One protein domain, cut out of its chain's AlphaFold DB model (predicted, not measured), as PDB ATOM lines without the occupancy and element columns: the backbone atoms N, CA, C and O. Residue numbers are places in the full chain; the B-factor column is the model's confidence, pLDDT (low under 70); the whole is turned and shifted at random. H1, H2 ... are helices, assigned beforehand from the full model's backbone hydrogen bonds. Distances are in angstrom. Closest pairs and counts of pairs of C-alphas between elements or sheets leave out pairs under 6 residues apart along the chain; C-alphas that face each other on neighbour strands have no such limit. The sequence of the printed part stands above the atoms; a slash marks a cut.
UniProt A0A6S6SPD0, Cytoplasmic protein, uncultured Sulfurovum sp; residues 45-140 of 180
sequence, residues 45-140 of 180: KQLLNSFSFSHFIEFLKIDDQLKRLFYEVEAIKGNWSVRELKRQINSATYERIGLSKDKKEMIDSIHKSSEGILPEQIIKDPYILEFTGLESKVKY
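This is residues 45 to 140 of the 180 residues of the protein "Cytoplasmic protein" of uncultured Sulfurovum sp (UniProt A0A6S6SPD0). Picture a loose cluster of six short helices, H1 to H6, with an arm that runs away from it and makes the length of the model. In the cluster, H2 and H5 pack on the first part of the longest helix, H3, at residues 67 to 72, and H1 packs on its residues 72 to 76, while H4 packs on H2, and H6 folds back from H5 by a turn that sticks out at residues 98 to 104. The arm, residues 116 to 140, holds the two small helices H7 and H8 and a last stretch with no named element. You are reading 96 residues with eight named helices, H1 to H8 in chain order, and no named strand; the class is all helix. The whole is loose, with a radius of gyration of the C-alphas of 17.6 A, and elongated, spanning 53 by 34 by 20 A.

Find C-alpha 65 at (94.825, 93.405, 116.821); from there H3, residues 65 to 77, runs 18.5 A to C-alpha 77 at (77.025, 94.942, 112.154). Before it, look for H1 at residues 45 to 50 and H2 at residues 53 to 60, 10.8 A long. After it come H4, residues 82 to 90, 12.2 A long, H5, residues 93 to 99, and H6, residues 103 to 114, 17.2 A long. Then look for H7 at residues 119 to 123 and H8 at residues 126 to 131, which ends at C-alpha 131, (70.494, 91.214, 76.188).

Start at H3, the hub, which touches three helices. Its residues 68 to 72 alone only just touch H2, with 3 pairs of C-alphas within 8 A, the closest being Phe 59 and Arg 68 at 6.1 A; this is a helical hairpin at a shallow tilt of 34 degrees, only just short of steep. Residues 72 to 76 alone only just touch H1, again with 3 pairs, at a steep tilt of 60 degrees; the closest C-alphas are those of Ser 50 and Ile 76, 6.6 A apart. Residues 67 to 71 alone only just touch H5, with 3 pairs, the closest being Lys 67 and Tyr 94 at 6.6 A. H2 and H4 touch, His 55 to Val 82 being their closest C-alphas at 5.7 A, and run the same way at a shallow tilt of 15 degrees. H5 and H6 only just touch, with 3 pairs, and only at the corner, Ile 97 to Lys 103 being closest at 5.7 A. H7 and H8 are close but not clearly touching, and both are apart from H1 to H6. In H1 to H7 every O i to N i+4 pair is within hydrogen-bond range; in H8 0 of 2 are, beside 2 of 3 O i to N i+3 pairs.

Look to Gln 65 and Glu 135 for the C-alphas farthest apart, 53.2 A. The printed part has no cut, and each link between named helices is tight. Read residues 116 to 127, 130 and 133 to 140 with care: their pLDDT is under 70, against a mean of 84.1 for the printed part.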
ATOM      1  N   LYS A  45      81.046  85.109 123.214       84.44
ATOM      2  CA  LYS A  45      79.735  84.504 122.930       84.44
ATOM      3  C   LYS A  45      79.077  85.091 121.675       84.44
ATOM      4  O   LYS A  45      78.422  84.367 120.930       84.44
ATOM      5  N   GLN A  46      79.246  86.389 121.436       86.81
ATOM      6  CA  GLN A  46      78.694  87.064 120.266       86.81
ATOM      7  C   GLN A  46      79.439  86.660 118.990       86.81
ATOM      8  O   GLN A  46      78.797  86.395 117.976       86.81
ATOM      9  N   LEU A  47      80.767  86.533 119.052       86.00
ATOM     10  CA  LEU A  47      81.585  86.058 117.931       86.00
ATOM     11  C   LEU A  47      81.223  84.622 117.532       86.00
ATOM     12  O   LEU A  47      80.989  84.345 116.359       86.00
ATOM     13  N   LEU A  48      81.114  83.717 118.508       87.69
ATOM     14  CA  LEU A  48      80.792  82.308 118.253       87.69
ATOM     15  C   LEU A  48      79.395  82.112 117.650       87.69
ATOM     16  O   LEU A  48      79.201  81.212 116.840       87.69
ATOM     17  N   ASN A  49      78.433  82.958 118.025       88.38
ATOM     18  CA  ASN A  49      77.073  82.888 117.492       88.38
ATOM     19  C   ASN A  49      76.929  83.536 116.107       88.38
ATOM     20  O   ASN A  49      76.013  83.184 115.370       88.38
ATOM     21  N   SER A  50      77.787  84.501 115.767       88.44
ATOM     22  CA  SER A  50      77.691  85.261 114.511       88.44
ATOM     23  C   SER A  50      78.523  84.664 113.377       88.44
ATOM     24  O   SER A  50      78.152  84.810 112.213       88.44
ATOM     25  N   PHE A  51      79.619  83.967 113.692       91.38
ATOM     26  CA  PHE A  51      80.606  83.561 112.698       91.38
ATOM     27  C   PHE A  51      80.799  82.047 112.584       91.38
ATOM     28  O   PHE A  51      80.924  81.317 113.562       91.38
ATOM     29  N   SER A  52      80.925  81.574 111.341       92.06
ATOM     30  CA  SER A  52      81.378  80.214 111.027       92.06
ATOM     31  C   SER A  52      82.900  80.064 111.170       92.06
ATOM     32  O   SER A  52      83.631  81.040 111.013       92.06
ATOM     33  N   PHE A  53      83.406  78.827 111.278       92.44
ATOM     34  CA  PHE A  53      84.852  78.527 111.336       92.44
ATOM     35  C   PHE A  53      85.685  79.234 110.248       92.44
ATOM     36  O   PHE A  53      86.748  79.782 110.526       92.44
ATOM     37  N   SER A  54      85.164  79.312 109.022       94.25
ATOM     38  CA  SER A  54      85.830  79.996 107.907       94.25
ATOM     39  C   SER A  54      86.101  81.485 108.144       94.25
ATOM     40  O   SER A  54      87.091  81.991 107.631       94.25
ATOM     41  N   HIS A  55      85.261  82.192 108.908       94.12
ATOM     42  CA  HIS A  55      85.510  83.595 109.255       94.12
ATOM     43  C   HIS A  55      86.713  83.713 110.192       94.12
ATOM     44  O   HIS A  55      87.590  84.540 109.961       94.12
ATOM     45  N   PHE A  56      86.813  82.829 111.189       93.50
ATOM     46  CA  PHE A  56      87.950  82.801 112.109       93.50
ATOM     47  C   PHE A  56      89.274  82.551 111.387       93.50
ATOM     48  O   PHE A  56      90.262  83.201 111.707       93.50
ATOM     49  N   ILE A  57      89.295  81.690 110.364       94.69
ATOM     50  CA  ILE A  57      90.491  81.505 109.524       94.69
ATOM     51  C   ILE A  57      90.932  82.828 108.887       94.69
ATOM     52  O   ILE A  57      92.128  83.084 108.795       94.69
ATOM     53  N   GLU A  58      89.996  83.668 108.440       94.00
ATOM     54  CA  GLU A  58      90.337  84.971 107.862       94.00
ATOM     55  C   GLU A  58      90.826  85.961 108.925       94.00
ATOM     56  O   GLU A  58      91.834  86.626 108.703       94.00
ATOM     57  N   PHE A  59      90.196  86.009 110.103       92.88
ATOM     58  CA  PHE A  59      90.650  86.869 111.205       92.88
ATOM     59  C   PHE A  59      92.046  86.494 111.719       92.88
ATOM     60  O   PHE A  59      92.841  87.378 112.045       92.88
ATOM     61  N   LEU A  60      92.383  85.200 111.741       91.44
ATOM     62  CA  LEU A  60      93.698  84.704 112.161       91.44
ATOM     63  C   LEU A  60      94.840  85.121 111.226       91.44
ATOM     64  O   LEU A  60      95.989  85.119 111.656       91.44
ATOM     65  N   LYS A  61      94.550  85.488 109.971       92.38
ATOM     66  CA  LYS A  61      95.561  86.001 109.028       92.38
ATOM     67  C   LYS A  61      95.940  87.458 109.289       92.38
ATOM     68  O   LYS A  61      96.883  87.952 108.684       92.38
ATOM     69  N   ILE A  62      95.170  88.169 110.112       92.25
ATOM     70  CA  ILE A  62      95.396  89.580 110.416       92.25
ATOM     71  C   ILE A  62      96.273  89.660 111.664       92.25
ATOM     72  O   ILE A  62      95.816  89.310 112.753       92.25
ATOM     73  N   ASP A  63      97.508  90.136 111.514       91.62
ATOM     74  CA  ASP A  63      98.471  90.231 112.622       91.62
ATOM     75  C   ASP A  63      98.132  91.359 113.612       91.62
ATOM     76  O   ASP A  63      98.276  91.197 114.822       91.62
ATOM     77  N   ASP A  64      97.648  92.498 113.105       91.00
ATOM     78  CA  ASP A  64      97.304  93.673 113.911       91.00
ATOM     79  C   ASP A  64      95.955  93.492 114.627       91.00
ATOM     80  O   ASP A  64      94.903  93.332 113.999       91.00
ATOM     81  N   GLN A  65      95.989  93.567 115.957       89.75
ATOM     82  CA  GLN A  65      94.825  93.405 116.821       89.75
ATOM     83  C   GLN A  65      93.758  94.484 116.589       89.75
ATOM     84  O   GLN A  65      92.573  94.156 116.567       89.75
ATOM     85  N   LEU A  66      94.134  95.747 116.359       89.81
ATOM     86  CA  LEU A  66      93.159  96.825 116.139       89.81
ATOM     87  C   LEU A  66      92.437  96.651 114.805       89.81
ATOM     88  O   LEU A  66      91.216  96.803 114.718       89.81
ATOM     89  N   LYS A  67      93.197  96.284 113.771       91.38
ATOM     90  CA  LYS A  67      92.657  95.953 112.453       91.38
ATOM     91  C   LYS A  67      91.710  94.754 112.548       91.38
ATOM     92  O   LYS A  67      90.625  94.794 111.972       91.38
ATOM     93  N   ARG A  68      92.078  93.714 113.305       94.06
ATOM     94  CA  ARG A  68      91.232  92.532 113.523       94.06
ATOM     95  C   ARG A  68      89.913  92.896 114.208       94.06
ATOM     96  O   ARG A  68      88.857  92.583 113.663       94.06
ATOM     97  N   LEU A  69      89.973  93.616 115.328       91.62
ATOM     98  CA  LEU A  69      88.792  94.057 116.082       91.62
ATOM     99  C   LEU A  69      87.842  94.899 115.225       91.62
ATOM    100  O   LEU A  69      86.626  94.736 115.297       91.62
ATOM    101  N   PHE A  70      88.390  95.771 114.374       92.81
ATOM    102  CA  PHE A  70      87.587  96.541 113.429       92.81
ATOM    103  C   PHE A  70      86.776  95.625 112.501       92.81
ATOM    104  O   PHE A  70      85.561  95.781 112.389       92.81
ATOM    105  N   TYR A  71      87.429  94.650 111.865       93.94
ATOM    106  CA  TYR A  71      86.741  93.739 110.954       93.94
ATOM    107  C   TYR A  71      85.738  92.830 111.676       93.94
ATOM    108  O   TYR A  71      84.698  92.531 111.102       93.94
ATOM    109  N   GLU A  72      86.003  92.427 112.919       92.44
ATOM    110  CA  GLU A  72      85.054  91.654 113.734       92.44
ATOM    111  C   GLU A  72      83.773  92.446 114.020       92.44
ATOM    112  O   GLU A  72      82.668  91.954 113.780       92.44
ATOM    113  N   VAL A  73      83.909  93.692 114.483       91.69
ATOM    114  CA  VAL A  73      82.767  94.559 114.808       91.69
ATOM    115  C   VAL A  73      81.941  94.873 113.562       91.69
ATOM    116  O   VAL A  73      80.715  94.756 113.588       91.69
ATOM    117  N   GLU A  74      82.594  95.259 112.469       91.25
ATOM    118  CA  GLU A  74      81.893  95.647 111.244       91.25
ATOM    119  C   GLU A  74      81.265  94.444 110.529       91.25
ATOM    120  O   GLU A  74      80.154  94.555 110.008       91.25
ATOM    121  N   ALA A  75      81.892  93.265 110.591       92.25
ATOM    122  CA  ALA A  75      81.299  92.044 110.055       92.25
ATOM    123  C   ALA A  75      80.055  91.598 110.843       92.25
ATOM    124  O   ALA A  75      79.118  91.087 110.229       92.25
ATOM    125  N   ILE A  76      80.002  91.833 112.164       91.19
ATOM    126  CA  ILE A  76      78.784  91.611 112.964       91.19
ATOM    127  C   ILE A  76      77.691  92.596 112.550       91.19
ATOM    128  O   ILE A  76      76.563  92.177 112.300       91.19
ATOM    129  N   LYS A  77      78.008  93.895 112.484       89.44
ATOM    130  CA  LYS A  77      77.025  94.942 112.154       89.44
ATOM    131  C   LYS A  77      76.445  94.785 110.752       89.44
ATOM    132  O   LYS A  77      75.262  95.024 110.557       89.44
ATOM    133  N   GLY A  78      77.289  94.420 109.789       86.62
ATOM    134  CA  GLY A  78      76.919  94.261 108.386       86.62
ATOM    135  C   GLY A  78      76.520  92.847 107.987       86.62
ATOM    136  O   GLY A  78      76.335  92.612 106.797       86.62
ATOM    137  N   ASN A  79      76.458  91.899 108.931       89.62
ATOM    138  CA  ASN A  79      76.194  90.482 108.661       89.62
ATOM    139  C   ASN A  79      77.002  89.935 107.465       89.62
ATOM    140  O   ASN A  79      76.473  89.251 106.586       89.62
ATOM    141  N   TRP A  80      78.294  90.262 107.403       92.12
ATOM    142  CA  TRP A  80      79.103  89.941 106.231       92.12
ATOM    143  C   TRP A  80      79.275  88.435 106.054       92.12
ATOM    144  O   TRP A  80      79.581  87.702 106.990       92.12
ATOM    145  N   SER A  81      79.148  87.980 104.807       91.94
ATOM    146  CA  SER A  81      79.564  86.629 104.430       91.94
ATOM    147  C   SER A  81      81.093  86.519 104.383       91.94
ATOM    148  O   SER A  81      81.793  87.515 104.205       91.94
ATOM    149  N   VAL A  82      81.630  85.292 104.403       93.81
ATOM    150  CA  VAL A  82      83.082  85.040 104.272       93.81
ATOM    151  C   VAL A  82      83.659  85.695 103.010       93.81
ATOM    152  O   VAL A  82      84.788  86.182 103.010       93.81
ATOM    153  N   ARG A  83      82.891  85.700 101.912       92.12
ATOM    154  CA  ARG A  83      83.298  86.329 100.649       92.12
ATOM    155  C   ARG A  83      83.391  87.844 100.798       92.12
ATOM    156  O   ARG A  83      84.356  88.433 100.315       92.12
ATOM    157  N   GLU A  84      82.413  88.450 101.461       92.75
ATOM    158  CA  GLU A  84      82.394  89.893 101.671       92.75
ATOM    159  C   GLU A  84      83.497  90.322 102.640       92.75
ATOM    160  O   GLU A  84      84.259  91.228 102.318       92.75
ATOM    161  N   LEU A  85      83.702  89.591 103.740       94.81
ATOM    162  CA  LEU A  85      84.828  89.824 104.647       94.81
ATOM    163  C   LEU A  85      86.165  89.824 103.886       94.81
ATOM    164  O   LEU A  85      86.944  90.769 103.997       94.81
ATOM    165  N   LYS A  86      86.408  88.816 103.038       94.38
ATOM    166  CA  LYS A  86      87.607  88.761 102.183       94.38
ATOM    167  C   LYS A  86      87.728  89.972 101.266       94.38
ATOM    168  O   LYS A  86      88.815  90.524 101.121       94.38
ATOM    169  N   ARG A  87      86.631  90.397 100.642       93.62
ATOM    170  CA  ARG A  87      86.604  91.577  99.769       93.62
ATOM    171  C   ARG A  87      86.947  92.857 100.538       93.62
ATOM    172  O   ARG A  87      87.709  93.684 100.036       93.62
ATOM    173  N   GLN A  88      86.436  93.014 101.755       94.06
ATOM    174  CA  GLN A  88      86.708  94.176 102.605       94.06
ATOM    175  C   GLN A  88      88.148  94.188 103.146       94.06
ATOM    176  O   GLN A  88      88.757  95.255 103.259       94.06
ATOM    177  N   ILE A  89      88.723  93.013 103.418       94.12
ATOM    178  CA  ILE A  89      90.146  92.868 103.759       94.12
ATOM    179  C   ILE A  89      91.016  93.227 102.548       94.12
ATOM    180  O   ILE A  89      91.883  94.091 102.649       94.12
ATOM    181  N   ASN A  90      90.735  92.637 101.384       94.31
ATOM    182  CA  ASN A  90      91.507  92.864 100.158       94.31
ATOM    183  C   ASN A  90      91.437  94.314  99.664       94.31
ATOM    184  O   ASN A  90      92.386  94.801  99.059       94.31
ATOM    185  N   SER A  91      90.326  95.014  99.913       92.56
ATOM    186  CA  SER A  91      90.176  96.433  99.563       92.56
ATOM    187  C   SER A  91      90.712  97.399 100.629       92.56
ATOM    188  O   SER A  91      90.498  98.610 100.512       92.56
ATOM    189  N   ALA A  92      91.397  96.880 101.657       93.69
ATOM    190  CA  ALA A  92      92.018  97.645 102.739       93.69
ATOM    191  C   ALA A  92      91.064  98.662 103.392       93.69
ATOM    192  O   ALA A  92      91.439  99.789 103.722       93.69
ATOM    193  N   THR A  93      89.802  98.267 103.580       91.88
ATOM    194  CA  THR A  93      88.743  99.152 104.080       91.88
ATOM    195  C   THR A  93      89.095  99.825 105.412       91.88
ATOM    196  O   THR A  93      88.816 101.012 105.574       91.88
ATOM    197  N   TYR A  94      89.775  99.123 106.325       93.94
ATOM    198  CA  TYR A  94      90.260  99.694 107.587       93.94
ATOM    199  C   TYR A  94      91.152 100.928 107.377       93.94
ATOM    200  O   TYR A  94      90.932 101.983 107.969       93.94
ATOM    201  N   GLU A  95      92.136 100.811 106.487       93.75
ATOM    202  CA  GLU A  95      93.093 101.880 106.202       93.75
ATOM    203  C   GLU A  95      92.377 103.043 105.521       93.75
ATOM    204  O   GLU A  95      92.511 104.196 105.927       93.75
ATOM    205  N   ARG A  96      91.511 102.734 104.552       93.44
ATOM    206  CA  ARG A  96      90.737 103.732 103.811       93.44
ATOM    207  C   ARG A  96      89.826 104.561 104.723       93.44
ATOM    208  O   ARG A  96      89.736 105.775 104.554       93.44
ATOM    209  N   ILE A  97      89.194 103.934 105.717       91.38
ATOM    210  CA  ILE A  97      88.401 104.635 106.742       91.38
ATOM    211  C   ILE A  97      89.304 105.464 107.660       91.38
ATOM    212  O   ILE A  97      88.930 106.572 108.042       91.38
ATOM    213  N   GLY A  98      90.497 104.965 107.986       89.25
ATOM    214  CA  GLY A  98      91.496 105.703 108.756       89.25
ATOM    215  C   GLY A  98      91.919 107.021 108.099       89.25
ATOM    216  O   GLY A  98      92.064 108.022 108.800       89.25
ATOM    217  N   LEU A  99      92.060 107.036 106.767       89.88
ATOM    218  CA  LEU A  99      92.421 108.227 105.985       89.88
ATOM    219  C   LEU A  99      91.229 109.139 105.639       89.88
ATOM    220  O   LEU A  99      91.436 110.295 105.265       89.88
ATOM    221  N   SER A 100      89.993 108.642 105.725       88.94
ATOM    222  CA  SER A 100      88.804 109.420 105.367       88.94
ATOM    223  C   SER A 100      88.529 110.536 106.379       88.94
ATOM    224  O   SER A 100      88.631 110.335 107.592       88.94
ATOM    225  N   LYS A 101      88.108 111.703 105.876       83.12
ATOM    226  CA  LYS A 101      87.599 112.808 106.707       83.12
ATOM    227  C   LYS A 101      86.257 112.436 107.343       83.12
ATOM    228  O   LYS A 101      86.067 112.645 108.538       83.12
ATOM    229  N   ASP A 102      85.398 111.779 106.563       90.19
ATOM    230  CA  ASP A 102      84.049 111.386 106.958       90.19
ATOM    231  C   ASP A 102      83.976 109.862 107.105       90.19
ATOM    232  O   ASP A 102      83.848 109.102 106.143       90.19
ATOM    233  N   LYS A 103      84.141 109.394 108.346       88.50
ATOM    234  CA  LYS A 103      84.245 107.956 108.663       88.50
ATOM    235  C   LYS A 103      82.893 107.251 108.656       88.50
ATOM    236  O   LYS A 103      82.798 106.123 108.191       88.50
ATOM    237  N   LYS A 104      81.854 107.919 109.169       87.69
ATOM    238  CA  LYS A 104      80.506 107.345 109.303       87.69
ATOM    239  C   LYS A 104      79.888 107.056 107.939       87.69
ATOM    240  O   LYS A 104      79.490 105.931 107.685       87.69
ATOM    241  N   GLU A 105      79.925 108.035 107.039       87.19
ATOM    242  CA  GLU A 105      79.366 107.885 105.692       87.19
ATOM    243  C   GLU A 105      80.066 106.779 104.891       87.19
ATOM    244  O   GLU A 105      79.415 106.004 104.191       87.19
ATOM    245  N   MET A 106      81.391 106.651 105.041       87.50
ATOM    246  CA  MET A 106      82.154 105.566 104.424       87.50
ATOM    247  C   MET A 106      81.679 104.198 104.938       87.50
ATOM    248  O   MET A 106      81.432 103.307 104.128       87.50
ATOM    249  N   ILE A 107      81.513 104.034 106.255       88.25
ATOM    250  CA  ILE A 107      81.029 102.783 106.866       88.25
ATOM    251  C   ILE A 107      79.608 102.455 106.382       88.25
ATOM    252  O   ILE A 107      79.361 101.345 105.912       88.25
ATOM    253  N   ASP A 108      78.706 103.436 106.376       88.38
ATOM    254  CA  ASP A 108      77.327 103.250 105.908       88.38
ATOM    255  C   ASP A 108      77.273 102.826 104.431       88.38
ATOM    256  O   ASP A 108      76.469 101.974 104.044       88.38
ATOM    257  N   SER A 109      78.150 103.385 103.591       86.94
ATOM    258  CA  SER A 109      78.251 102.994 102.180       86.94
ATOM    259  C   SER A 109      78.696 101.537 102.002       86.94
ATOM    260  O   SER A 109      78.211 100.844 101.106       86.94
ATOM    261  N   ILE A 110      79.573 101.050 102.886       87.75
ATOM    262  CA  ILE A 110      80.062  99.671 102.858       87.75
ATOM    263  C   ILE A 110      78.937  98.711 103.236       87.75
ATOM    264  O   ILE A 110      78.727  97.730 102.521       87.75
ATOM    265  N   HIS A 111      78.174  99.010 104.290       86.06
ATOM    266  CA  HIS A 111      77.042  98.173 104.698       86.06
ATOM    267  C   HIS A 111      75.999  98.046 103.590       86.06
ATOM    268  O   HIS A 111      75.662  96.924 103.209       86.06
ATOM    269  N   LYS A 112      75.609  99.169 102.970       84.69
ATOM    270  CA  LYS A 112      74.693  99.179 101.816       84.69
ATOM    271  C   LYS A 112      75.194  98.322 100.658       84.69
ATOM    272  O   LYS A 112      74.412  97.648 100.002       84.69
ATOM    273  N   SER A 113      76.504  98.321 100.403       78.19
ATOM    274  CA  SER A 113      77.086  97.494  99.340       78.19
ATOM    275  C   SER A 113      77.081  95.990  99.652       78.19
ATOM    276  O   SER A 113      77.193  95.181  98.731       78.19
ATOM    277  N   SER A 114      76.962  95.617 100.931       75.56
ATOM    278  CA  SER A 114      76.967  94.223 101.386       75.56
ATOM    279  C   SER A 114      75.579  93.584 101.456       75.56
ATOM    280  O   SER A 114      75.492  92.360 101.404       75.56
ATOM    281  N   GLU A 115      74.506  94.385 101.498       71.31
ATOM    282  CA  GLU A 115      73.107  93.925 101.613       71.31
ATOM    283  C   GLU A 115      72.601  93.118 100.400       71.31
ATOM    284  O   GLU A 115      71.478  92.619 100.398       71.31
ATOM    285  N   GLY A 116      73.454  92.891  99.398       65.62
ATOM    286  CA  GLY A 116      73.111  92.155  98.192       65.62
ATOM    287  C   GLY A 116      72.249  92.995  97.255       65.62
ATOM    288  O   GLY A 116      71.475  93.856  97.660       65.62
ATOM    289  N   ILE A 117      72.405  92.758  95.957       65.12
ATOM    290  CA  ILE A 117      71.563  93.401  94.952       65.12
ATOM    291  C   ILE A 117      70.264  92.600  94.913       65.12
ATOM    292  O   ILE A 117      70.288  91.401  94.619       65.12
ATOM    293  N   LEU A 118      69.135  93.235  95.226       68.50
ATOM    294  CA  LEU A 118      67.835  92.584  95.068       68.50
ATOM    295  C   LEU A 118      67.625  92.263  93.579       68.50
ATOM    296  O   LEU A 118      67.976  93.090  92.734       68.50
ATOM    297  N   PRO A 119      67.025  91.117  93.212       65.12
ATOM    298  CA  PRO A 119      66.752  90.794  91.807       65.12
ATOM    299  C   PRO A 119      65.945  91.902  91.105       65.12
ATOM    300  O   PRO A 119      66.168  92.197  89.934       65.12
ATOM    301  N   GLU A 120      65.090  92.606  91.849       67.88
ATOM    302  CA  GLU A 120      64.350  93.785  91.385       67.88
ATOM    303  C   GLU A 120      65.236  94.973  90.978       67.88
ATOM    304  O   GLU A 120      64.829  95.790  90.155       67.88
ATOM    305  N   GLN A 121      66.426  95.117  91.566       64.00
ATOM    306  CA  GLN A 121      67.394  96.153  91.195       64.00
ATOM    307  C   GLN A 121      68.158  95.770  89.926       64.00
ATOM    308  O   GLN A 121      68.493  96.650  89.140       64.00
ATOM    309  N   ILE A 122      68.373  94.471  89.696       67.62
ATOM    310  CA  ILE A 122      69.019  93.941  88.487       67.62
ATOM    311  C   ILE A 122      68.117  94.172  87.267       67.62
ATOM    312  O   ILE A 122      68.564  94.689  86.253       67.62
ATOM    313  N   ILE A 123      66.821  93.865  87.374       66.94
ATOM    314  CA  ILE A 123      65.867  94.011  86.255       66.94
ATOM    315  C   ILE A 123      65.707  95.479  85.814       66.94
ATOM    316  O   ILE A 123      65.345  95.756  84.673       66.94
ATOM    317  N   LYS A 124      65.993  96.433  86.705       66.94
ATOM    318  CA  LYS A 124      65.893  97.870  86.422       66.94
ATOM    319  C   LYS A 124      67.108  98.441  85.699       66.94
ATOM    320  O   LYS A 124      67.056  99.613  85.333       66.94
ATOM    321  N   ASP A 125      68.177  97.671  85.516       68.94
ATOM    322  CA  ASP A 125      69.337  98.135  84.765       68.94
ATOM    323  C   ASP A 125      69.002  98.153  83.260       68.94
ATOM    324  O   ASP A 125      68.785  97.086  82.675       68.94
ATOM    325  N   PRO A 126      68.951  99.334  82.604       67.69
ATOM    326  CA  PRO A 126      68.625  99.435  81.183       67.69
ATOM    327  C   PRO A 126      69.537  98.583  80.296       67.69
ATOM    328  O   PRO A 126      69.105  98.131  79.237       67.69
ATOM    329  N   TYR A 127      70.775  98.336  80.737       68.06
ATOM    330  CA  TYR A 127      71.750  97.529  80.007       68.06
ATOM    331  C   TYR A 127      71.386  96.039  79.979       68.06
ATOM    332  O   TYR A 127      71.634  95.348  78.997       68.06
ATOM    333  N   ILE A 128      70.749  95.531  81.036       71.31
ATOM    334  CA  ILE A 128      70.376  94.112  81.129       71.31
ATOM    335  C   ILE A 128      69.244  93.771  80.150       71.31
ATOM    336  O   ILE A 128      69.186  92.655  79.631       71.31
ATOM    337  N   LEU A 129      68.387  94.745  79.839       72.19
ATOM    338  CA  LEU A 129      67.272  94.594  78.902       72.19
ATOM    339  C   LEU A 129      67.721  94.463  77.437       72.19
ATOM    340  O   LEU A 129      67.046  93.804  76.649       72.19
ATOM    341  N   GLU A 130      68.883  95.016  77.076       67.94
ATOM    342  CA  GLU A 130      69.446  94.888  75.723       67.94
ATOM    343  C   GLU A 130      69.759  93.421  75.382       67.94
ATOM    344  O   GLU A 130      69.529  92.970  74.260       67.94
ATOM    345  N   PHE A 131      70.194  92.636  76.372       74.94
ATOM    346  CA  PHE A 131      70.494  91.214  76.188       74.94
ATOM    347  C   PHE A 131      69.251  90.332  76.081       74.94
ATOM    348  O   PHE A 131      69.329  89.240  75.518       74.94
ATOM    349  N   THR A 132      68.112  90.771  76.623       71.06
ATOM    350  CA  THR A 132      66.847  90.026  76.546       71.06
ATOM    351  C   THR A 132      66.045  90.358  75.287       71.06
ATOM    352  O   THR A 132      65.006  89.742  75.052       71.06
ATOM    353  N   GLY A 133      66.522  91.299  74.462       67.00
ATOM    354  CA  GLY A 133      65.823  91.762  73.262       67.00
ATOM    355  C   GLY A 133      64.589  92.618  73.564       67.00
ATOM    356  O   GLY A 133      63.764  92.829  72.676       67.00
ATOM    357  N   LEU A 134      64.442  93.095  74.806       67.88
ATOM    358  CA  LEU A 134      63.368  93.999  75.212       67.88
ATOM    359  C   LEU A 134      63.769  95.452  74.926       67.88
ATOM    360  O   LEU A 134      64.930  95.832  75.057       67.88
ATOM    361  N   GLU A 135      62.805  96.293  74.548       67.38
ATOM    362  CA  GLU A 135      63.062  97.721  74.315       67.38
ATOM    363  C   GLU A 135      63.602  98.397  75.596       67.38
ATOM    364  O   GLU A 135      63.208  98.070  76.710       67.38
ATOM    365  N   SER A 136      64.487  99.386  75.513       60.94
ATOM    366  CA  SER A 136      64.959 100.084  76.719       60.94
ATOM    367  C   SER A 136      63.921 101.119  77.190       60.94
ATOM    368  O   SER A 136      64.028 102.308  76.880       60.94
ATOM    369  N   LYS A 137      62.871 100.695  77.905       65.25
ATOM    370  CA  LYS A 137      61.885 101.613  78.512       65.25
ATOM    371  C   LYS A 137      62.314 102.000  79.927       65.25
ATOM    372  O   LYS A 137      62.762 101.169  80.705       65.25
ATOM    373  N   VAL A 138      62.125 103.275  80.276       59.66
ATOM    374  CA  VAL A 138      62.502 103.866  81.580       59.66
ATOM    375  C   VAL A 138      61.739 103.235  82.758       59.66
ATOM    376  O   VAL A 138      62.171 103.328  83.905       59.66
ATOM    377  N   LYS A 139      60.595 102.590  82.498       59.62
ATOM    378  CA  LYS A 139      59.781 101.929  83.516       59.62
ATOM    379  C   LYS A 139      59.043 100.743  82.901       59.62
ATOM    380  O   LYS A 139      58.305 100.927  81.941       59.62
ATOM    381  N   TYR A 140      59.239  99.570  83.490       60.41
ATOM    382  CA  TYR A 140      58.478  98.357  83.212       60.41
ATOM    383  C   TYR A 140      57.528  98.090  84.380       60.41
ATOM    384  O   TYR A 140      57.956  98.118  85.537       60.41
TER     385      TYR A 140